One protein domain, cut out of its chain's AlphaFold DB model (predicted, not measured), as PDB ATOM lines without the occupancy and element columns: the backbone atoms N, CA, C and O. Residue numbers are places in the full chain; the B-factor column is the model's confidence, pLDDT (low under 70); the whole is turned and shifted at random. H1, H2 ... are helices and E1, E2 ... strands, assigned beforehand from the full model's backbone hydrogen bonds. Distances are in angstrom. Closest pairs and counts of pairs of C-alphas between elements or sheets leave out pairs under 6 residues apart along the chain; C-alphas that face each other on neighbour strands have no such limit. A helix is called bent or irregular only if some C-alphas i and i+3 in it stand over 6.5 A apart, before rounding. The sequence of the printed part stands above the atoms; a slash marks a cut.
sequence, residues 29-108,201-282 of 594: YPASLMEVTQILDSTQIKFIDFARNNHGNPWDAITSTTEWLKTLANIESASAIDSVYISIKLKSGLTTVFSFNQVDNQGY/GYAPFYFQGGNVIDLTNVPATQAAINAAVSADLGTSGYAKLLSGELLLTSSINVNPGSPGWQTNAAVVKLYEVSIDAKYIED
ATOM      1  N   TYR A  29      18.341  -5.095   6.113       57.34
ATOM      2  CA  TYR A  29      18.234  -3.677   6.448       57.34
ATOM      3  C   TYR A  29      17.012  -3.138   5.691       57.34
ATOM      4  O   TYR A  29      17.063  -3.086   4.461       57.34
ATOM      5  N   PRO A  30      15.884  -2.814   6.349       65.50
ATOM      6  CA  PRO A  30      14.726  -2.295   5.634       65.50
ATOM      7  C   PRO A  30      15.070  -0.926   5.033       65.50
ATOM      8  O   PRO A  30      15.577  -0.053   5.734       65.50
ATOM      9  N   ALA A  31      14.787  -0.740   3.741       77.44
ATOM     10  CA  ALA A  31      14.987   0.533   3.055       77.44
ATOM     11  C   ALA A  31      14.251   1.672   3.775       77.44
ATOM     12  O   ALA A  31      13.048   1.596   4.037       77.44
ATOM     13  N   SER A  32      14.994   2.730   4.106       82.50
ATOM     14  CA  SER A  32      14.500   3.865   4.876       82.50
ATOM     15  C   SER A  32      15.156   5.174   4.436       82.50
ATOM     16  O   SER A  32      16.377   5.290   4.393       82.50
ATOM     17  N   LEU A  33      14.341   6.215   4.238       83.94
ATOM     18  CA  LEU A  33      14.846   7.572   3.997       83.94
ATOM     19  C   LEU A  33      15.468   8.227   5.238       83.94
ATOM     20  O   LEU A  33      16.272   9.148   5.113       83.94
ATOM     21  N   MET A  34      15.146   7.746   6.443       85.25
ATOM     22  CA  MET A  34      15.831   8.190   7.658       85.25
ATOM     23  C   MET A  34      17.290   7.732   7.640       85.25
ATOM     24  O   MET A  34      18.166   8.510   7.992       85.25
ATOM     25  N   GLU A  35      17.556   6.508   7.176       87.00
ATOM     26  CA  GLU A  35      18.923   6.011   7.005       87.00
ATOM     27  C   GLU A  35      19.701   6.869   5.990       87.00
ATOM     28  O   GLU A  35      20.819   7.297   6.278       87.00
ATOM     29  N   VAL A  36      19.081   7.190   4.845       87.06
ATOM     30  CA  VAL A  36      19.668   8.037   3.786       87.06
ATOM     31  C   VAL A  36      19.989   9.451   4.288       87.06
ATOM     32  O   VAL A  36      21.099   9.951   4.124       87.06
ATOM     33  N   THR A  37      19.043  10.109   4.949       87.06
ATOM     34  CA  THR A  37      19.244  11.484   5.447       87.06
ATOM     35  C   THR A  37      20.276  11.539   6.575       87.06
ATOM     36  O   THR A  37      21.134  12.420   6.582       87.06
ATOM     37  N   GLN A  38      20.283  10.555   7.481       88.12
ATOM     38  CA  GLN A  38      21.290  10.453   8.543       88.12
ATOM     39  C   GLN A  38      22.701  10.231   7.997       88.12
ATOM     40  O   GLN A  38      23.656  10.821   8.520       88.12
ATOM     41  N   ILE A  39      22.856   9.388   6.968       93.06
ATOM     42  CA  ILE A  39      24.177   9.166   6.379       93.06
ATOM     43  C   ILE A  39      24.673  10.416   5.656       93.06
ATOM     44  O   ILE A  39      25.839  10.770   5.820       93.06
ATOM     45  N   LEU A  40      23.807  11.134   4.938       88.94
ATOM     46  CA  LEU A  40      24.170  12.388   4.275       88.94
ATOM     47  C   LEU A  40      24.536  13.479   5.294       88.94
ATOM     48  O   LEU A  40      25.596  14.090   5.158       88.94
ATOM     49  N   ASP A  41      23.755  13.650   6.367       87.88
ATOM     50  CA  ASP A  41      24.069  14.576   7.472       87.88
ATOM     51  C   ASP A  41      25.442  14.266   8.088       87.88
ATOM     52  O   ASP A  41      26.283  15.147   8.280       87.88
ATOM     53  N   SER A  42      25.696  12.988   8.373       90.50
ATOM     54  CA  SER A  42      26.963  12.545   8.960       90.50
ATOM     55  C   SER A  42      28.137  12.734   7.996       90.50
ATOM     56  O   SER A  42      29.235  13.098   8.423       90.50
ATOM     57  N   THR A  43      27.905  12.528   6.699       92.88
ATOM     58  CA  THR A  43      28.906  12.718   5.641       92.88
ATOM     59  C   THR A  43      29.312  14.180   5.533       92.88
ATOM     60  O   THR A  43      30.505  14.476   5.532       92.88
ATOM     61  N   GLN A  44      28.343  15.097   5.543       93.69
ATOM     62  CA  GLN A  44      28.578  16.539   5.552       93.69
ATOM     63  C   GLN A  44      29.446  16.976   6.741       93.69
ATOM     64  O   GLN A  44      30.454  17.666   6.566       93.69
ATOM     65  N   ILE A  45      29.095  16.526   7.952       89.56
ATOM     66  CA  ILE A  45      29.857  16.822   9.177       89.56
ATOM     67  C   ILE A  45      31.298  16.335   9.036       89.56
ATOM     68  O   ILE A  45      32.244  17.083   9.289       89.56
ATOM     69  N   LYS A  46      31.475  15.080   8.608       94.50
ATOM     70  CA  LYS A  46      32.802  14.477   8.479       94.50
ATOM     71  C   LYS A  46      33.633  15.127   7.392       94.50
ATOM     72  O   LYS A  46      34.818  15.348   7.624       94.50
ATOM     73  N   PHE A  47      33.028  15.498   6.273       93.44
ATOM     74  CA  PHE A  47      33.698  16.262   5.231       93.44
ATOM     75  C   PHE A  47      34.257  17.581   5.768       93.44
ATOM     76  O   PHE A  47      35.441  17.862   5.583       93.44
ATOM     77  N   ILE A  48      33.452  18.351   6.504       89.94
ATOM     78  CA  ILE A  48      33.892  19.619   7.101       89.94
ATOM     79  C   ILE A  48      35.008  19.384   8.134       89.94
ATOM     80  O   ILE A  48      36.007  20.108   8.145       89.94
ATOM     81  N   ASP A  49      34.885  18.363   8.984       90.56
ATOM     82  CA  ASP A  49      35.911  18.026   9.979       90.56
ATOM     83  C   ASP A  49      37.234  17.598   9.328       90.56
ATOM     84  O   ASP A  49      38.305  18.064   9.726       90.56
ATOM     85  N   PHE A  50      37.183  16.761   8.291       93.69
ATOM     86  CA  PHE A  50      38.375  16.382   7.538       93.69
ATOM     87  C   PHE A  50      38.971  17.571   6.785       93.69
ATOM     88  O   PHE A  50      40.190  17.721   6.779       93.69
ATOM     89  N   ALA A  51      38.156  18.473   6.236       89.12
ATOM     90  CA  ALA A  51      38.648  19.703   5.620       89.12
ATOM     91  C   ALA A  51      39.392  20.589   6.627       89.12
ATOM     92  O   ALA A  51      40.448  21.129   6.298       89.12
ATOM     93  N   ARG A  52      38.914  20.700   7.874       90.12
ATOM     94  CA  ARG A  52      39.636  21.404   8.954       90.12
ATOM     95  C   ARG A  52      40.986  20.761   9.255       90.12
ATOM     96  O   ARG A  52      41.978  21.481   9.362       90.12
ATOM     97  N   ASN A  53      41.028  19.435   9.338       89.06
ATOM     98  CA  ASN A  53      42.262  18.689   9.599       89.06
ATOM     99  C   ASN A  53      43.257  18.770   8.431       89.06
ATOM    100  O   ASN A  53      44.462  18.775   8.656       89.06
ATOM    101  N   ASN A  54      42.755  18.917   7.204       83.88
ATOM    102  CA  ASN A  54      43.548  19.035   5.981       83.88
ATOM    103  C   ASN A  54      43.801  20.501   5.578       83.88
ATOM    104  O   ASN A  54      43.945  20.807   4.396       83.88
ATOM    105  N   HIS A  55      43.817  21.431   6.540       84.94
ATOM    106  CA  HIS A  55      44.105  22.858   6.320       84.94
ATOM    107  C   HIS A  55      43.232  23.542   5.250       84.94
ATOM    108  O   HIS A  55      43.670  24.473   4.576       84.94
ATOM    109  N   GLY A  56      41.982  23.104   5.105       77.44
ATOM    110  CA  GLY A  56      41.042  23.625   4.118       77.44
ATOM    111  C   GLY A  56      41.212  23.035   2.718       77.44
ATOM    112  O   GLY A  56      40.663  23.606   1.781       77.44
ATOM    113  N   ASN A  57      41.936  21.921   2.547       80.12
ATOM    114  CA  ASN A  57      41.965  21.179   1.286       80.12
ATOM    115  C   ASN A  57      40.699  20.300   1.151       80.12
ATOM    116  O   ASN A  57      40.597  19.273   1.834       80.12
ATOM    117  N   PRO A  58      39.735  20.657   0.277       79.00
ATOM    118  CA  PRO A  58      38.490  19.903   0.139       79.00
ATOM    119  C   PRO A  58      38.683  18.556  -0.578       79.00
ATOM    120  O   PRO A  58      37.937  17.615  -0.326       79.00
ATOM    121  N   TRP A  59      39.699  18.416  -1.430       83.81
ATOM    122  CA  TRP A  59      39.932  17.188  -2.197       83.81
ATOM    123  C   TRP A  59      40.502  16.069  -1.314       83.81
ATOM    124  O   TRP A  59      40.060  14.917  -1.378       83.81
ATOM    125  N   ASP A  60      41.419  16.418  -0.407       81.50
ATOM    126  CA  ASP A  60      41.892  15.485   0.624       81.50
ATOM    127  C   ASP A  60      40.757  15.140   1.601       81.50
ATOM    128  O   ASP A  60      40.650  14.006   2.079       81.50
ATOM    129  N   ALA A  61      39.874  16.106   1.885       85.75
ATOM    130  CA  ALA A  61      38.703  15.887   2.725       85.75
ATOM    131  C   ALA A  61      37.705  14.902   2.101       85.75
ATOM    132  O   ALA A  61      37.250  14.009   2.811       85.75
ATOM    133  N   ILE A  62      37.420  14.980   0.794       84.88
ATOM    134  CA  ILE A  62      36.601  13.973   0.088       84.88
ATOM    135  C   ILE A  62      37.212  12.581   0.206       84.88
ATOM    136  O   ILE A  62      36.513  11.625   0.552       84.88
ATOM    137  N   THR A  63      38.523  12.469  -0.013       84.38
ATOM    138  CA  THR A  63      39.234  11.189   0.104       84.38
ATOM    139  C   THR A  63      39.111  10.620   1.520       84.38
ATOM    140  O   THR A  63      38.695   9.477   1.704       84.38
ATOM    141  N   SER A  64      39.371  11.444   2.537       89.56
ATOM    142  CA  SER A  64      39.272  11.050   3.951       89.56
ATOM    143  C   SER A  64      37.842  10.658   4.342       89.56
ATOM    144  O   SER A  64      37.626   9.672   5.047       89.56
ATOM    145  N   THR A  65      36.852  11.403   3.845       93.56
ATOM    146  CA  THR A  65      35.425  11.150   4.092       93.56
ATOM    147  C   THR A  65      34.991   9.829   3.473       93.56
ATOM    148  O   THR A  65      34.292   9.047   4.114       93.56
ATOM    149  N   THR A  66      35.457   9.543   2.259       90.12
ATOM    150  CA  THR A  66      35.188   8.284   1.559       90.12
ATOM    151  C   THR A  66      35.737   7.088   2.330       90.12
ATOM    152  O   THR A  66      35.029   6.100   2.517       90.12
ATOM    153  N   GLU A  67      36.984   7.165   2.799       91.44
ATOM    154  CA  GLU A  67      37.582   6.080   3.584       91.44
ATOM    155  C   GLU A  67      36.864   5.884   4.921       91.44
ATOM    156  O   GLU A  67      36.633   4.748   5.327       91.44
ATOM    157  N   TRP A  68      36.423   6.965   5.572       95.44
ATOM    158  CA  TRP A  68      35.593   6.868   6.773       95.44
ATOM    159  C   TRP A  68      34.255   6.164   6.502       95.44
ATOM    160  O   TRP A  68      33.890   5.257   7.252       95.44
ATOM    161  N   LEU A  69      33.554   6.513   5.421       93.88
ATOM    162  CA  LEU A  69      32.274   5.894   5.056       93.88
ATOM    163  C   LEU A  69      32.384   4.374   4.891       93.88
ATOM    164  O   LEU A  69      31.525   3.644   5.379       93.88
ATOM    165  N   LYS A  70      33.474   3.877   4.291       91.50
ATOM    166  CA  LYS A  70      33.730   2.431   4.128       91.50
ATOM    167  C   LYS A  70      33.832   1.668   5.455       91.50
ATOM    168  O   LYS A  70      33.724   0.445   5.458       91.50
ATOM    169  N   THR A  71      34.058   2.358   6.575       92.94
ATOM    170  CA  THR A  71      34.160   1.728   7.905       92.94
ATOM    171  C   THR A  71      32.811   1.529   8.597       92.94
ATOM    172  O   THR A  71      32.738   0.832   9.611       92.94
ATOM    173  N   LEU A  72      31.740   2.137   8.084       91.44
ATOM    174  CA  LEU A  72      30.432   2.144   8.733       91.44
ATOM    175  C   LEU A  72      29.658   0.847   8.468       91.44
ATOM    176  O   LEU A  72      29.612   0.334   7.353       91.44
ATOM    177  N   ALA A  73      29.006   0.316   9.505       87.94
ATOM    178  CA  ALA A  73      28.397  -1.016   9.465       87.94
ATOM    179  C   ALA A  73      27.202  -1.143   8.506       87.94
ATOM    180  O   ALA A  73      26.947  -2.245   8.013       87.94
ATOM    181  N   ASN A  74      26.476  -0.054   8.257       86.06
ATOM    182  CA  ASN A  74      25.301  -0.007   7.390       86.06
ATOM    183  C   ASN A  74      25.625   0.381   5.933       86.06
ATOM    184  O   ASN A  74      24.755   0.313   5.066       86.06
ATOM    185  N   ILE A  75      26.884   0.720   5.646       89.69
ATOM    186  CA  ILE A  75      27.378   0.963   4.291       89.69
ATOM    187  C   ILE A  75      27.753  -0.375   3.650       89.69
ATOM    188  O   ILE A  75      28.475  -1.187   4.235       89.69
ATOM    189  N   GLU A  76      27.235  -0.629   2.451       88.25
ATOM    190  CA  GLU A  76      27.671  -1.741   1.602       88.25
ATOM    191  C   GLU A  76      28.940  -1.346   0.844       88.25
ATOM    192  O   GLU A  76      29.931  -2.078   0.856       88.25
ATOM    193  N   SER A  77      28.933  -0.160   0.236       86.69
ATOM    194  CA  SER A  77      30.096   0.423  -0.425       86.69
ATOM    195  C   SER A  77      30.038   1.950  -0.417       86.69
ATOM    196  O   SER A  77      28.971   2.558  -0.434       86.69
ATOM    197  N   ALA A  78      31.207   2.587  -0.392       86.88
ATOM    198  CA  ALA A  78      31.346   4.024  -0.595       86.88
ATOM    199  C   ALA A  78      32.587   4.299  -1.433       86.88
ATOM    200  O   ALA A  78      33.596   3.592  -1.313       86.88
ATOM    201  N   SER A  79      32.536   5.294  -2.313       77.44
ATOM    202  CA  SER A  79      33.678   5.631  -3.161       77.44
ATOM    203  C   SER A  79      33.617   7.049  -3.706       77.44
ATOM    204  O   SER A  79      32.562   7.521  -4.127       77.44
ATOM    205  N   ALA A  80      34.787   7.682  -3.748       69.44
ATOM    206  CA  ALA A  80      34.993   8.964  -4.392       69.44
ATOM    207  C   ALA A  80      34.882   8.779  -5.911       69.44
ATOM    208  O   ALA A  80      35.601   7.968  -6.502       69.44
ATOM    209  N   ILE A  81      33.942   9.493  -6.518       57.06
ATOM    210  CA  ILE A  81      33.671   9.451  -7.958       57.06
ATOM    211  C   ILE A  81      34.740  10.210  -8.731       57.06
ATOM    212  O   ILE A  81      35.234   9.772  -9.770       57.06
ATOM    213  N   ASP A  82      35.141  11.318  -8.143       56.28
ATOM    214  CA  ASP A  82      36.255  12.157  -8.510       56.28
ATOM    215  C   ASP A  82      36.735  12.861  -7.231       56.28
ATOM    216  O   ASP A  82      36.540  12.365  -6.121       56.28
ATOM    217  N   SER A  83      37.372  14.021  -7.357       65.69
ATOM    218  CA  SER A  83      37.846  14.759  -6.193       65.69
ATOM    219  C   SER A  83      36.737  15.520  -5.442       65.69
ATOM    220  O   SER A  83      37.040  16.202  -4.466       65.69
ATOM    221  N   VAL A  84      35.470  15.409  -5.860       67.94
ATOM    222  CA  VAL A  84      34.368  16.290  -5.447       67.94
ATOM    223  C   VAL A  84      33.115  15.531  -4.969       67.94
ATOM    224  O   VAL A  84      32.378  16.049  -4.128       67.94
ATOM    225  N   TYR A  85      32.893  14.297  -5.431       73.62
ATOM    226  CA  TYR A  85      31.681  13.507  -5.154       73.62
ATOM    227  C   TYR A  85      31.992  12.179  -4.468       73.62
ATOM    228  O   TYR A  85      33.004  11.539  -4.754       73.62
ATOM    229  N   ILE A  86      31.066  11.707  -3.636       80.81
ATOM    230  CA  ILE A  86      31.088  10.390  -2.997       80.81
ATOM    231  C   ILE A  86      29.765   9.683  -3.278       80.81
ATOM    232  O   ILE A  86      28.707  10.142  -2.848       80.81
ATOM    233  N   SER A  87      29.827   8.543  -3.964       83.31
ATOM    234  CA  SER A  87      28.695   7.619  -4.060       83.31
ATOM    235  C   SER A  87      28.665   6.711  -2.836       83.31
ATOM    236  O   SER A  87      29.717   6.242  -2.385       83.31
ATOM    237  N   ILE A  88      27.468   6.468  -2.306       88.62
ATOM    238  CA  ILE A  88      27.234   5.697  -1.089       88.62
ATOM    239  C   ILE A  88      26.105   4.700  -1.364       88.62
ATOM    240  O   ILE A  88      24.969   5.103  -1.615       88.62
ATOM    241  N   LYS A  89      26.400   3.401  -1.271       87.50
ATOM    242  CA  LYS A  89      25.396   2.334  -1.277       87.50
ATOM    243  C   LYS A  89      25.208   1.786   0.128       87.50
ATOM    244  O   LYS A  89      26.165   1.380   0.793       87.50
ATOM    245  N   LEU A  90      23.959   1.756   0.564       88.06
ATOM    246  CA  LEU A  90      23.540   1.219   1.849       88.06
ATOM    247  C   LEU A  90      23.243  -0.274   1.725       88.06
ATOM    248  O   LEU A  90      22.783  -0.744   0.686       88.06
ATOM    249  N   LYS A  91      23.421  -1.023   2.817       85.81
ATOM    250  CA  LYS A  91      23.044  -2.450   2.874       85.81
ATOM    251  C   LYS A  91      21.542  -2.691   2.728       85.81
ATOM    252  O   LYS A  91      21.128  -3.828   2.515       85.81
ATOM    253  N   SER A  92      20.734  -1.640   2.844       83.38
ATOM    254  CA  SER A  92      19.308  -1.658   2.524       83.38
ATOM    255  C   SER A  92      19.014  -1.672   1.018       83.38
ATOM    256  O   SER A  92      17.864  -1.845   0.625       83.38
ATOM    257  N   GLY A  93      20.037  -1.517   0.170       81.31
ATOM    258  CA  GLY A  93      19.926  -1.466  -1.289       81.31
ATOM    259  C   GLY A  93      19.754  -0.052  -1.849       81.31
ATOM    260  O   GLY A  93      19.913   0.137  -3.054       81.31
ATOM    261  N   LEU A  94      19.488   0.941  -0.993       85.31
ATOM    262  CA  LEU A  94      19.392   2.344  -1.392       85.31
ATOM    263  C   LEU A  94      20.770   2.915  -1.745       85.31
ATOM    264  O   LEU A  94      21.770   2.632  -1.081       85.31
ATOM    265  N   THR A  95      20.796   3.763  -2.770       86.38
ATOM    266  CA  THR A  95      21.987   4.507  -3.194       86.38
ATOM    267  C   THR A  95      21.753   5.997  -2.981       86.38
ATOM    268  O   THR A  95      20.640   6.489  -3.148       86.38
ATOM    269  N   THR A  96      22.794   6.719  -2.583       87.44
ATOM    270  CA  THR A  96      22.758   8.165  -2.353       87.44
ATOM    271  C   THR A  96      24.099   8.784  -2.731       87.44
ATOM    272  O   THR A  96      25.119   8.090  -2.793       87.44
ATOM    273  N   VAL A  97      24.119  10.094  -2.979       86.44
ATOM    274  CA  VAL A  97      25.353  10.808  -3.331       86.44
ATOM    275  C   VAL A  97      25.549  12.029  -2.445       86.44
ATOM    276  O   VAL A  97      24.616  12.794  -2.201       86.44
ATOM    277  N   PHE A  98      26.784  12.206  -1.985       88.19
ATOM    278  CA  PHE A  98      27.260  13.433  -1.362       88.19
ATOM    279  C   PHE A  98      28.247  14.142  -2.293       88.19
ATOM    280  O   PHE A  98      29.065  13.488  -2.940       88.19
ATOM    281  N   SER A  99      28.219  15.469  -2.327       83.44
ATOM    282  CA  SER A  99      29.198  16.274  -3.056       83.44
ATOM    283  C   SER A  99      29.535  17.580  -2.339       83.44
ATOM    284  O   SER A  99      28.869  17.986  -1.385       83.44
ATOM    285  N   PHE A 100      30.569  18.274  -2.813       80.19
ATOM    286  CA  PHE A 100      30.723  19.701  -2.540       80.19
ATOM    287  C   PHE A 100      30.721  20.491  -3.845       80.19
ATOM    288  O   PHE A 100      31.355  20.099  -4.815       80.19
ATOM    289  N   ASN A 101      30.066  21.642  -3.883       76.62
ATOM    290  CA  ASN A 101      30.146  22.532  -5.036       76.62
ATOM    291  C   ASN A 101      31.164  23.623  -4.745       76.62
ATOM    292  O   ASN A 101      31.167  24.202  -3.660       76.62
ATOM    293  N   GLN A 102      32.022  23.937  -5.711       74.38
ATOM    294  CA  GLN A 102      32.882  25.110  -5.585       74.38
ATOM    295  C   GLN A 102      32.125  26.335  -6.062       74.38
ATOM    296  O   GLN A 102      31.658  26.343  -7.197       74.38
ATOM    297  N   VAL A 103      32.040  27.357  -5.218       70.31
ATOM    298  CA  VAL A 103      31.370  28.624  -5.513       70.31
ATOM    299  C   VAL A 103      32.316  29.812  -5.344       70.31
ATOM    300  O   VAL A 103      33.300  29.734  -4.603       70.31
ATOM    301  N   ASP A 104      32.048  30.901  -6.060       67.56
ATOM    302  CA  ASP A 104      32.748  32.172  -5.902       67.56
ATOM    303  C   ASP A 104      32.269  32.937  -4.647       67.56
ATOM    304  O   ASP A 104      31.525  32.420  -3.811       67.56
ATOM    305  N   ASN A 105      32.726  34.181  -4.463       75.00
ATOM    306  CA  ASN A 105      32.334  34.999  -3.304       75.00
ATOM    307  C   ASN A 105      30.858  35.435  -3.343       75.00
ATOM    308  O   ASN A 105      30.349  35.960  -2.354       75.00
ATOM    309  N   GLN A 106      30.190  35.261  -4.479       66.69
ATOM    310  CA  GLN A 106      28.809  35.625  -4.735       66.69
ATOM    311  C   GLN A 106      27.888  34.398  -4.673       66.69
ATOM    312  O   GLN A 106      26.675  34.552  -4.781       66.69
ATOM    313  N   GLY A 107      28.451  33.207  -4.441       65.44
ATOM    314  CA  GLY A 107      27.714  31.953  -4.333       65.44
ATOM    315  C   GLY A 107      27.467  31.262  -5.671       65.44
ATOM    316  O   GLY A 107      26.826  30.216  -5.674       65.44
ATOM    317  N   TYR A 108      27.990  31.787  -6.783       60.22
ATOM    318  CA  TYR A 108      27.847  31.140  -8.083       60.22
ATOM    319  C   TYR A 108      28.864  30.022  -8.247       60.22
ATOM    320  O   TYR A 108      30.026  30.169  -7.865       60.22
ATOM    321  N   GLY A 201      25.117  14.149 -11.927       62.22
ATOM    322  CA  GLY A 201      26.137  13.703 -10.999       62.22
ATOM    323  C   GLY A 201      27.464  13.567 -11.727       62.22
ATOM    324  O   GLY A 201      27.513  13.273 -12.921       62.22
ATOM    325  N   TYR A 202      28.581  13.655 -11.015       61.81
ATOM    326  CA  TYR A 202      29.841  13.198 -11.608       61.81
ATOM    327  C   TYR A 202      29.849  11.664 -11.793       61.81
ATOM    328  O   TYR A 202      30.835  11.083 -12.236       61.81
ATOM    329  N   ALA A 203      28.714  11.015 -11.496       72.12
ATOM    330  CA  ALA A 203      28.368   9.660 -11.848       72.12
ATOM    331  C   ALA A 203      27.527   9.622 -13.145       72.12
ATOM    332  O   ALA A 203      26.556  10.361 -13.272       72.12
ATOM    333  N   PRO A 204      27.829   8.710 -14.078       81.00
ATOM    334  CA  PRO A 204      27.199   8.652 -15.401       81.00
ATOM    335  C   PRO A 204      25.750   8.125 -15.428       81.00
ATOM    336  O   PRO A 204      25.250   7.837 -16.513       81.00
ATOM    337  N   PHE A 205      25.094   7.942 -14.280       86.81
ATOM    338  CA  PHE A 205      23.828   7.206 -14.155       86.81
ATOM    339  C   PHE A 205      22.651   8.029 -13.609       86.81
ATOM    340  O   PHE A 205      21.565   7.483 -13.488       86.81
ATOM    341  N   TYR A 206      22.820   9.319 -13.296       90.50
ATOM    342  CA  TYR A 206      21.705  10.165 -12.850       90.50
ATOM    343  C   TYR A 206      21.866  11.633 -13.272       90.50
ATOM    344  O   TYR A 206      22.975  12.101 -13.552       90.50
ATOM    345  N   PHE A 207      20.753  12.367 -13.269       91.81
ATOM    346  CA  PHE A 207      20.717  13.822 -13.412       91.81
ATOM    347  C   PHE A 207      19.780  14.455 -12.383       91.81
ATOM    348  O   PHE A 207      18.876  13.805 -11.867       91.81
ATOM    349  N   GLN A 208      20.009  15.718 -12.055       90.25
ATOM    350  CA  GLN A 208      19.275  16.433 -11.021       90.25
ATOM    351  C   GLN A 208      17.901  16.886 -11.530       90.25
ATOM    352  O   GLN A 208      17.763  17.314 -12.680       90.25
ATOM    353  N   GLY A 209      16.891  16.792 -10.668       92.06
ATOM    354  CA  GLY A 209      15.589  17.429 -10.835       92.06
ATOM    355  C   GLY A 209      15.486  18.724 -10.027       92.06
ATOM    356  O   GLY A 209      16.415  19.137  -9.341       92.06
ATOM    357  N   GLY A 210      14.337  19.379 -10.116       90.31
ATOM    358  CA  GLY A 210      14.078  20.678  -9.499       90.31
ATOM    359  C   GLY A 210      13.671  20.640  -8.029       90.31
ATOM    360  O   GLY A 210      13.668  21.673  -7.362       90.31
ATOM    361  N   ASN A 211      13.272  19.470  -7.522       91.88
ATOM    362  CA  ASN A 211      12.810  19.330  -6.145       91.88
ATOM    363  C   ASN A 211      13.989  19.358  -5.169       91.88
ATOM    364  O   ASN A 211      14.976  18.636  -5.333       91.88
ATOM    365  N   VAL A 212      13.827  20.139  -4.104       91.31
ATOM    366  CA  VAL A 212      14.721  20.159  -2.948       91.31
ATOM    367  C   VAL A 212      13.870  19.976  -1.700       91.31
ATOM    368  O   VAL A 212      13.043  20.822  -1.369       91.31
ATOM    369  N   ILE A 213      14.086  18.871  -0.998       92.69
ATOM    370  CA  ILE A 213      13.378  18.545   0.234       92.69
ATOM    371  C   ILE A 213      14.095  19.225   1.400       92.69
ATOM    372  O   ILE A 213      15.219  18.856   1.749       92.69
ATOM    373  N   ASP A 214      13.432  20.201   2.020       92.75
ATOM    374  CA  ASP A 214      13.929  20.877   3.218       92.75
ATOM    375  C   ASP A 214      13.500  20.135   4.491       92.75
ATOM    376  O   ASP A 214      12.335  20.147   4.896       92.75
ATOM    377  N   LEU A 215      14.468  19.501   5.152       93.00
ATOM    378  CA  LEU A 215      14.280  18.812   6.429       93.00
ATOM    379  C   LEU A 215      14.913  19.565   7.608       93.00
ATOM    380  O   LEU A 215      15.068  18.994   8.690       93.00
ATOM    381  N   THR A 216      15.262  20.842   7.444       91.50
ATOM    382  CA  THR A 216      15.946  21.651   8.469       91.50
ATOM    383  C   THR A 216      15.177  21.689   9.788       91.50
ATOM    384  O   THR A 216      15.771  21.542  10.856       91.50
ATOM    385  N   ASN A 217      13.851  21.823   9.715       92.00
ATOM    386  CA  ASN A 217      12.966  21.897  10.882       92.00
ATOM    387  C   ASN A 217      12.157  20.608  11.114       92.00
ATOM    388  O   ASN A 217      11.226  20.596  11.922       92.00
ATOM    389  N   VAL A 218      12.493  19.521  10.415       91.44
ATOM    390  CA  VAL A 218      11.785  18.241  10.522       91.44
ATOM    391  C   VAL A 218      12.450  17.377  11.602       91.44
ATOM    392  O   VAL A 218      13.669  17.190  11.577       91.44
ATOM    393  N   PRO A 219      11.690  16.817  12.565       90.75
ATOM    394  CA  PRO A 219      12.242  15.886  13.542       90.75
ATOM    395  C   PRO A 219      12.940  14.703  12.863       90.75
ATOM    396  O   PRO A 219      12.376  14.090  11.960       90.75
ATOM    397  N   ALA A 220      14.127  14.324  13.348       85.19
ATOM    398  CA  ALA A 220      14.911  13.193  12.839       85.19
ATOM    399  C   ALA A 220      14.310  11.829  13.247       85.19
ATOM    400  O   ALA A 220      14.948  11.014  13.911       85.19
ATOM    401  N   THR A 221      13.048  11.605  12.887       88.00
ATOM    402  CA  THR A 221      12.305  10.361  13.098       88.00
ATOM    403  C   THR A 221      11.798   9.855  11.757       88.00
ATOM    404  O   THR A 221      11.421  10.653  10.896       88.00
ATOM    405  N   GLN A 222      11.721   8.532  11.600       86.94
ATOM    406  CA  GLN A 222      11.247   7.902  10.369       86.94
ATOM    407  C   GLN A 222       9.904   8.468   9.911       86.94
ATOM    408  O   GLN A 222       9.742   8.826   8.752       86.94
ATOM    409  N   ALA A 223       8.942   8.556  10.831       88.25
ATOM    410  CA  ALA A 223       7.590   8.996  10.520       88.25
ATOM    411  C   ALA A 223       7.556  10.454  10.040       88.25
ATOM    412  O   ALA A 223       6.879  10.750   9.061       88.25
ATOM    413  N   ALA A 224       8.308  11.350  10.690       91.25
ATOM    414  CA  ALA A 224       8.347  12.759  10.307       91.25
ATOM    415  C   ALA A 224       9.051  12.973   8.959       91.25
ATOM    416  O   ALA A 224       8.546  13.724   8.129       91.25
ATOM    417  N   ILE A 225      10.162  12.272   8.712       90.12
ATOM    418  CA  ILE A 225      10.884  12.333   7.433       90.12
ATOM    419  C   ILE A 225      10.015  11.765   6.308       90.12
ATOM    420  O   ILE A 225       9.848  12.412   5.280       90.12
ATOM    421  N   ASN A 226       9.391  10.602   6.516       90.62
ATOM    422  CA  ASN A 226       8.489  10.007   5.529       90.62
ATOM    423  C   ASN A 226       7.319  10.938   5.199       90.62
ATOM    424  O   ASN A 226       6.954  11.063   4.031       90.62
ATOM    425  N   ALA A 227       6.740  11.587   6.215       89.69
ATOM    426  CA  ALA A 227       5.649  12.536   6.033       89.69
ATOM    427  C   ALA A 227       6.100  13.776   5.250       89.69
ATOM    428  O   ALA A 227       5.402  14.174   4.323       89.69
ATOM    429  N   ALA A 228       7.266  14.343   5.570       91.75
ATOM    430  CA  ALA A 228       7.818  15.496   4.861       91.75
ATOM    431  C   ALA A 228       8.125  15.172   3.389       91.75
ATOM    432  O   ALA A 228       7.685  15.891   2.499       91.75
ATOM    433  N   VAL A 229       8.787  14.041   3.124       91.12
ATOM    434  CA  VAL A 229       9.091  13.598   1.754       91.12
ATOM    435  C   VAL A 229       7.813  13.301   0.968       91.12
ATOM    436  O   VAL A 229       7.696  13.696  -0.187       91.12
ATOM    437  N   SER A 230       6.834  12.630   1.582       90.88
ATOM    438  CA  SER A 230       5.558  12.326   0.916       90.88
ATOM    439  C   SER A 230       4.708  13.574   0.679       90.88
ATOM    440  O   SER A 230       3.904  13.581  -0.247       90.88
ATOM    441  N   ALA A 231       4.849  14.609   1.510       90.94
ATOM    442  CA  ALA A 231       4.177  15.886   1.301       90.94
ATOM    443  C   ALA A 231       4.760  16.650   0.103       90.94
ATOM    444  O   ALA A 231       4.000  17.313  -0.596       90.94
ATOM    445  N   ASP A 232       6.069  16.528  -0.146       89.56
ATOM    446  CA  ASP A 232       6.746  17.180  -1.273       89.56
ATOM    447  C   ASP A 232       6.582  16.402  -2.590       89.56
ATOM    448  O   ASP A 232       6.153  16.953  -3.600       89.56
ATOM    449  N   LEU A 233       6.859  15.093  -2.574       91.00
ATOM    450  CA  LEU A 233       6.916  14.254  -3.779       91.00
ATOM    451  C   LEU A 233       5.658  13.416  -4.034       91.00
ATOM    452  O   LEU A 233       5.574  12.680  -5.023       91.00
ATOM    453  N   GLY A 234       4.694  13.454  -3.118       91.94
ATOM    454  CA  GLY A 234       3.564  12.536  -3.127       91.94
ATOM    455  C   GLY A 234       3.965  11.083  -2.837       91.94
ATOM    456  O   GLY A 234       5.133  10.710  -2.705       91.94
ATOM    457  N   THR A 235       2.961  10.209  -2.758       88.75
ATOM    458  CA  THR A 235       3.172   8.778  -2.479       88.75
ATOM    459  C   THR A 235       3.940   8.069  -3.598       88.75
ATOM    460  O   THR A 235       4.706   7.148  -3.323       88.75
ATOM    461  N   SER A 236       3.759   8.499  -4.854       90.69
ATOM    462  CA  SER A 236       4.463   7.918  -6.003       90.69
ATOM    463  C   SER A 236       5.956   8.245  -5.970       90.69
ATOM    464  O   SER A 236       6.769   7.326  -6.038       90.69
ATOM    465  N   GLY A 237       6.327   9.513  -5.776       91.81
ATOM    466  CA  GLY A 237       7.732   9.906  -5.681       91.81
ATOM    467  C   GLY A 237       8.425   9.293  -4.463       91.81
ATOM    468  O   GLY A 237       9.544   8.797  -4.580       91.81
ATOM    469  N   TYR A 238       7.731   9.193  -3.323       91.31
ATOM    470  CA  TYR A 238       8.236   8.452  -2.163       91.31
ATOM    471  C   TYR A 238       8.532   6.978  -2.492       91.31
ATOM    472  O   TYR A 238       9.595   6.466  -2.143       91.31
ATOM    473  N   ALA A 239       7.624   6.287  -3.189       91.62
ATOM    474  CA  ALA A 239       7.846   4.898  -3.594       91.62
ATOM    475  C   ALA A 239       9.043   4.759  -4.552       91.62
ATOM    476  O   ALA A 239       9.817   3.813  -4.419       91.62
ATOM    477  N   LYS A 240       9.227   5.727  -5.455       93.88
ATOM    478  CA  LYS A 240      10.339   5.762  -6.413       93.88
ATOM    479  C   LYS A 240      11.702   6.020  -5.765       93.88
ATOM    480  O   LYS A 240      12.710   5.482  -6.216       93.88
ATOM    481  N   LEU A 241      11.742   6.780  -4.670       92.38
ATOM    482  CA  LEU A 241      12.943   6.880  -3.834       92.38
ATOM    483  C   LEU A 241      13.297   5.532  -3.188       92.38
ATOM    484  O   LEU A 241      14.468   5.172  -3.106       92.38
ATOM    485  N   LEU A 242      12.296   4.764  -2.744       89.94
ATOM    486  CA  LEU A 242      12.531   3.449  -2.138       89.94
ATOM    487  C   LEU A 242      12.900   2.362  -3.155       89.94
ATOM    488  O   LEU A 242      13.578   1.403  -2.789       89.94
ATOM    489  N   SER A 243      12.460   2.488  -4.409       89.12
ATOM    490  CA  SER A 243      12.804   1.559  -5.494       89.12
ATOM    491  C   SER A 243      14.147   1.871  -6.168       89.12
ATOM    492  O   SER A 243      14.618   1.066  -6.976       89.12
ATOM    493  N   GLY A 244      14.764   3.014  -5.841       88.12
ATOM    494  CA  GLY A 244      16.010   3.486  -6.450       88.12
ATOM    495  C   GLY A 244      15.834   4.104  -7.840       88.12
ATOM    496  O   GLY A 244      16.815   4.259  -8.556       88.12
ATOM    497  N   GLU A 245      14.606   4.434  -8.246       92.81
ATOM    498  CA  GLU A 245      14.346   5.228  -9.457       92.81
ATOM    499  C   GLU A 245      14.663   6.715  -9.231       92.81
ATOM    500  O   GLU A 245      15.039   7.431 -10.156       92.81
ATOM    501  N   LEU A 246      14.520   7.178  -7.989       94.06
ATOM    502  CA  LEU A 246      14.938   8.504  -7.553       94.06
ATOM    503  C   LEU A 246      16.013   8.381  -6.477       94.06
ATOM    504  O   LEU A 246      16.051   7.414  -5.712       94.06
ATOM    505  N   LEU A 247      16.841   9.411  -6.377       91.31
ATOM    506  CA  LEU A 247      17.906   9.530  -5.392       91.31
ATOM    507  C   LEU A 247      17.695  10.809  -4.584       91.31
ATOM    508  O   LEU A 247      17.343  11.844  -5.148       91.31
ATOM    509  N   LEU A 248      17.968  10.755  -3.279       92.19
ATOM    510  CA  LEU A 248      18.258  11.969  -2.519       92.19
ATOM    511  C   LEU A 248      19.754  12.242  -2.616       92.19
ATOM    512  O   LEU A 248      20.574  11.348  -2.403       92.19
ATOM    513  N   THR A 249      20.118  13.470  -2.941       88.94
ATOM    514  CA  THR A 249      21.507  13.920  -2.969       88.94
ATOM    515  C   THR A 249      21.670  15.121  -2.056       88.94
ATOM    516  O   THR A 249      20.720  15.851  -1.782       88.94
ATOM    517  N   SER A 250      22.870  15.306  -1.516       88.69
ATOM    518  CA  SER A 250      23.188  16.511  -0.747       88.69
ATOM    519  C   SER A 250      24.519  17.072  -1.197       88.69
ATOM    520  O   SER A 250      25.489  16.319  -1.343       88.69
ATOM    521  N   SER A 251      24.578  18.389  -1.318       84.94
ATOM    522  CA  SER A 251      25.776  19.117  -1.689       84.94
ATOM    523  C   SER A 251      26.088  20.198  -0.648       84.94
ATOM    524  O   SER A 251      25.191  20.746  -0.009       84.94
ATOM    525  N   ILE A 252      27.375  20.498  -0.435       85.06
ATOM    526  CA  ILE A 252      27.792  21.685   0.331       85.06
ATOM    527  C   ILE A 252      28.512  22.657  -0.594       85.06
ATOM    528  O   ILE A 252      29.534  22.318  -1.191       85.06
ATOM    529  N   ASN A 253      28.028  23.892  -0.656       84.62
ATOM    530  CA  ASN A 253      28.708  24.967  -1.367       84.62
ATOM    531  C   ASN A 253      29.906  25.461  -0.544       84.62
ATOM    532  O   ASN A 253      29.767  25.893   0.601       84.62
ATOM    533  N   VAL A 254      31.096  25.406  -1.135       83.44
ATOM    534  CA  VAL A 254      32.359  25.824  -0.520       83.44
ATOM    535  C   VAL A 254      33.107  26.748  -1.467       83.44
ATOM    536  O   VAL A 254      33.052  26.584  -2.678       83.44
ATOM    537  N   ASN A 255      33.862  27.701  -0.928       83.69
ATOM    538  CA  ASN A 255      34.771  28.528  -1.718       83.69
ATOM    539  C   ASN A 255      36.208  28.248  -1.266       83.69
ATOM    540  O   ASN A 255      36.696  28.911  -0.346       83.69
ATOM    541  N   PRO A 256      36.906  27.275  -1.884       79.25
ATOM    542  CA  PRO A 256      38.263  26.908  -1.482       79.25
ATOM    543  C   PRO A 256      39.277  28.048  -1.655       79.25
ATOM    544  O   PRO A 256      40.332  28.029  -1.026       79.25
ATOM    545  N   GLY A 257      38.961  29.045  -2.491       78.88
ATOM    546  CA  GLY A 257      39.769  30.250  -2.678       78.88
ATOM    547  C   GLY A 257      39.657  31.258  -1.530       78.88
ATOM    548  O   GLY A 257      40.510  32.138  -1.418       78.88
ATOM    549  N   SER A 258      38.647  31.130  -0.665       84.25
ATOM    550  CA  SER A 258      38.481  31.955   0.532       84.25
ATOM    551  C   SER A 258      39.181  31.302   1.735       84.25
ATOM    552  O   SER A 258      38.749  30.236   2.187       84.25
ATOM    553  N   PRO A 259      40.227  31.923   2.320       84.56
ATOM    554  CA  PRO A 259      40.890  31.388   3.506       84.56
ATOM    555  C   PRO A 259      39.900  31.135   4.652       84.56
ATOM    556  O   PRO A 259      39.114  32.012   5.006       84.56
ATOM    557  N   GLY A 260      39.950  29.939   5.241       84.88
ATOM    558  CA  GLY A 260      39.091  29.569   6.370       84.88
ATOM    559  C   GLY A 260      37.661  29.162   6.002       84.88
ATOM    560  O   GLY A 260      36.832  29.051   6.898       84.88
ATOM    561  N   TRP A 261      37.336  28.903   4.730       88.50
ATOM    562  CA  TRP A 261      35.990  28.471   4.313       88.50
ATOM    563  C   TRP A 261      35.416  27.320   5.165       88.50
ATOM    564  O   TRP A 261      34.232  27.312   5.492       88.50
ATOM    565  N   GLN A 262      36.261  26.391   5.612       90.31
ATOM    566  CA  GLN A 262      35.899  25.220   6.412       90.31
ATOM    567  C   GLN A 262      35.439  25.544   7.846       90.31
ATOM    568  O   GLN A 262      34.886  24.685   8.540       90.31
ATOM    569  N   THR A 263      35.684  26.764   8.334       85.31
ATOM    570  CA  THR A 263      35.133  27.227   9.619       85.31
ATOM    571  C   THR A 263      33.738  27.817   9.467       85.31
ATOM    572  O   THR A 263      32.992  27.835  10.440       85.31
ATOM    573  N   ASN A 264      33.391  28.266   8.258       81.44
ATOM    574  CA  ASN A 264      32.117  28.910   7.941       81.44
ATOM    575  C   ASN A 264      31.145  27.972   7.208       81.44
ATOM    576  O   ASN A 264      29.964  28.287   7.107       81.44
ATOM    577  N   ALA A 265      31.628  26.829   6.708       81.75
ATOM    578  CA  ALA A 265      30.788  25.795   6.121       81.75
ATOM    579  C   ALA A 265      29.827  25.227   7.178       81.75
ATOM    580  O   ALA A 265      30.249  24.833   8.272       81.75
ATOM    581  N   ALA A 266      28.542  25.176   6.837       79.88
ATOM    582  CA  ALA A 266      27.492  24.622   7.676       79.88
ATOM    583  C   ALA A 266      26.904  23.370   7.022       79.88
ATOM    584  O   ALA A 266      26.829  23.274   5.799       79.88
ATOM    585  N   VAL A 267      26.480  22.426   7.859       83.50
ATOM    586  CA  VAL A 267      25.657  21.296   7.420       83.50
ATOM    587  C   VAL A 267      24.300  21.845   7.008       83.50
ATOM    588  O   VAL A 267      23.700  22.625   7.753       83.50
ATOM    589  N   VAL A 268      23.813  21.418   5.852       85.62
ATOM    590  CA  VAL A 268      22.501  21.787   5.329       85.62
ATOM    591  C   VAL A 268      21.619  20.547   5.249       85.62
ATOM    592  O   VAL A 268      22.063  19.480   4.834       85.62
ATOM    593  N   LYS A 269      20.355  20.680   5.656       89.38
ATOM    594  CA  LYS A 269      19.348  19.610   5.557       89.38
ATOM    595  C   LYS A 269      18.434  19.818   4.354       89.38
ATOM    596  O   LYS A 269      17.221  19.662   4.448       89.38
ATOM    597  N   LEU A 270      19.051  20.225   3.251       90.31
ATOM    598  CA  LEU A 270      18.423  20.388   1.951       90.31
ATOM    599  C   LEU A 270      18.869  19.210   1.091       90.31
ATOM    600  O   LEU A 270      20.071  19.018   0.895       90.31
ATOM    601  N   TYR A 271      17.911  18.413   0.630       92.25
ATOM    602  CA  TYR A 271      18.184  17.218  -0.163       92.25
ATOM    603  C   TYR A 271      17.585  17.371  -1.548       92.25
ATOM    604  O   TYR A 271      16.371  17.468  -1.704       92.25
ATOM    605  N   GLU A 272      18.442  17.391  -2.549       91.56
ATOM    606  CA  GLU A 272      18.047  17.472  -3.946       91.56
ATOM    607  C   GLU A 272      17.497  16.116  -4.390       91.56
ATOM    608  O   GLU A 272      18.009  15.061  -4.002       91.56
ATOM    609  N   VAL A 273      16.459  16.133  -5.218       93.44
ATOM    610  CA  VAL A 273      15.906  14.918  -5.815       93.44
ATOM    611  C   VAL A 273      16.507  14.742  -7.200       93.44
ATOM    612  O   VAL A 273      16.321  15.573  -8.089       93.44
ATOM    613  N   SER A 274      17.225  13.643  -7.382       93.25
ATOM    614  CA  SER A 274      17.863  13.277  -8.644       93.25
ATOM    615  C   SER A 274      17.155  12.089  -9.295       93.25
ATOM    616  O   SER A 274      16.659  11.196  -8.608       93.25
ATOM    617  N   ILE A 275      17.111  12.083 -10.626       94.44
ATOM    618  CA  ILE A 275      16.490  11.057 -11.463       94.44
ATOM    619  C   ILE A 275      17.566  10.067 -11.909       94.44
ATOM    620  O   ILE A 275      18.511  10.443 -12.609       94.44
ATOM    621  N   ASP A 276      17.421   8.808 -11.501       92.88
ATOM    622  CA  ASP A 276      18.318   7.718 -11.886       92.88
ATOM    623  C   ASP A 276      17.993   7.202 -13.300       92.88
ATOM    624  O   ASP A 276      16.848   7.267 -13.760       92.88
ATOM    625  N   ALA A 277      18.983   6.635 -13.987       92.69
ATOM    626  CA  ALA A 277      18.821   5.947 -15.266       92.69
ATOM    627  C   ALA A 277      17.693   4.904 -15.219       92.69
ATOM    628  O   ALA A 277      16.938   4.773 -16.185       92.69
ATOM    629  N   LYS A 278      17.510   4.235 -14.075       92.50
ATOM    630  CA  LYS A 278      16.410   3.299 -13.823       92.50
ATOM    631  C   LYS A 278      15.028   3.916 -14.068       92.50
ATOM    632  O   LYS A 278      14.173   3.263 -14.659       92.50
ATOM    633  N   TYR A 279      14.807   5.173 -13.675       95.44
ATOM    634  CA  TYR A 279      13.537   5.863 -13.928       95.44
ATOM    635  C   TYR A 279      13.246   5.951 -15.432       95.44
ATOM    636  O   TYR A 279      12.128   5.705 -15.882       95.44
ATOM    637  N   ILE A 280      14.270   6.278 -16.223       95.56
ATOM    638  CA  ILE A 280      14.168   6.405 -17.682       95.56
ATOM    639  C   ILE A 280      13.914   5.028 -18.314       95.56
ATOM    640  O   ILE A 280      13.084   4.899 -19.217       95.56
ATOM    641  N   GLU A 281      14.591   3.984 -17.827       92.94
ATOM    642  CA  GLU A 281      14.414   2.597 -18.276       92.94
ATOM    643  C   GLU A 281      12.979   2.086 -18.080       92.94
ATOM    644  O   GLU A 281      12.490   1.334 -18.927       92.94
ATOM    645  N   ASP A 282      12.281   2.547 -17.046       90.94
ATOM    646  CA  ASP A 282      10.877   2.206 -16.774       90.94
ATOM    647  C   ASP A 282       9.883   3.197 -17.433       90.94
ATOM    648  O   ASP A 282       8.673   2.964 -17.461       90.94
TER     649      ASP A 282
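Overview. This is residues 29 to 108 and 201 to 282 of the 594 residues of the protein "Fib_succ_major domain-containing protein" of Bacteroidetes bacterium (UniProt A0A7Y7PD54). A strongly twisted sheet of six strands is covered over one face by a layer of helices: the long H1 over E3 and E5, H2 over the part made by E1 and E2, and the bent H3 at the other end, near E4, E5 and E6. Short H4 packs at the last residues of H1, and H5 follows straight on from E6 and only grazes the sheet. The printed part has 162 residues with five named helices and six named strands, in the order H1 H2 E1 E2 E3 E4 H3 E5 H4 E6 H5; the sheet is mixed, in the order E1 E2 E3 E5 E6 E4, and the class is mixed, helices and strands. It is compact, with a radius of gyration of the C-alphas of 15.4 A, and spans 44 by 32 by 31 A.

Along the chain. Begin with the sheet. E1 is residues 75 to 80, E2 85 to 90, E3 95 to 102 at 23.4 A, E5 246 to 254 at 25.6 A, E6 270 to 276 at 18.8 A and E4 206 to 214 at 20.8 A. Find C-alpha 246 at (14.938, 8.504, -7.553), where E5 begins. Then find C-alpha 33 at (14.846, 7.572, 3.997); from there H1, residues 33 to 53, runs 30.1 A. H2 is residues 58 to 69, 16.1 A long. H3, residues 222 to 243, was assigned as one helix by its hydrogen bonds but is bent, with C-alphas 232 and 235 9.2 A apart; its arms are H3a, 222 to 232, and H3b, 235 to 243. H4 is residues 261 to 264, and H5, 277 to 282, ends at C-alpha 282, (10.877, 2.206, -16.774).

Arrangement. Look first at E3 and E5, parallel inner strands, with N 101 and O 252 at 2.8 A. E1, E2 and E3 form a meander, each strand the antiparallel neighbour of the one before, and two hairpins; see N 79 and O 87 at 3.0 A, and N 86 and O 98 at 2.8 A. On the other side of E5 is antiparallel E6, with N 249 and O 272 at 2.8 A, then antiparallel edge strand E4, with N 213 and O 271 at 2.8 A. E4 bends by 75 degrees at residue 210. E4, H3 and E5 make a split strand-helix-strand unit, two strands of one sheet joined through a helix, with E6 between them in the sheet, and its crossover is right-handed. H1, on the sheet, is the hub: it touches H2 at a steep tilt of 48 degrees, opposite ways, closest at the C-alphas of Ala 51 and Ala 61, 4.8 A. With residues 33 to 34 alone it touches H3a, about perpendicular at 84 degrees, the closest C-alphas being Met 34 and Gln 222, 5.3 A. H2 has a height over the sheet of 7.9 A and runs along E2, at 7 degrees on the local plane. Every O i to N i+4 pair is within hydrogen-bond range in H1, H2, H3a, H3b and H5; H4 is too short for such a pair.

Size, cuts and confidence. The farthest C-alphas, those of Pro 259 and Asp 282, are 46.5 A apart. Residues 109 to 200 are not printed, and C-alphas 108 and 201 stand 17.8 A apart across this cut, which lies in the link from E3 to E4. Of the links printed whole, none is long. The mean pLDDT of the printed part is 85.8; look for values under 70 at residues 29 to 30, 80 to 84, 104, 106 to 108 and 201 to 202.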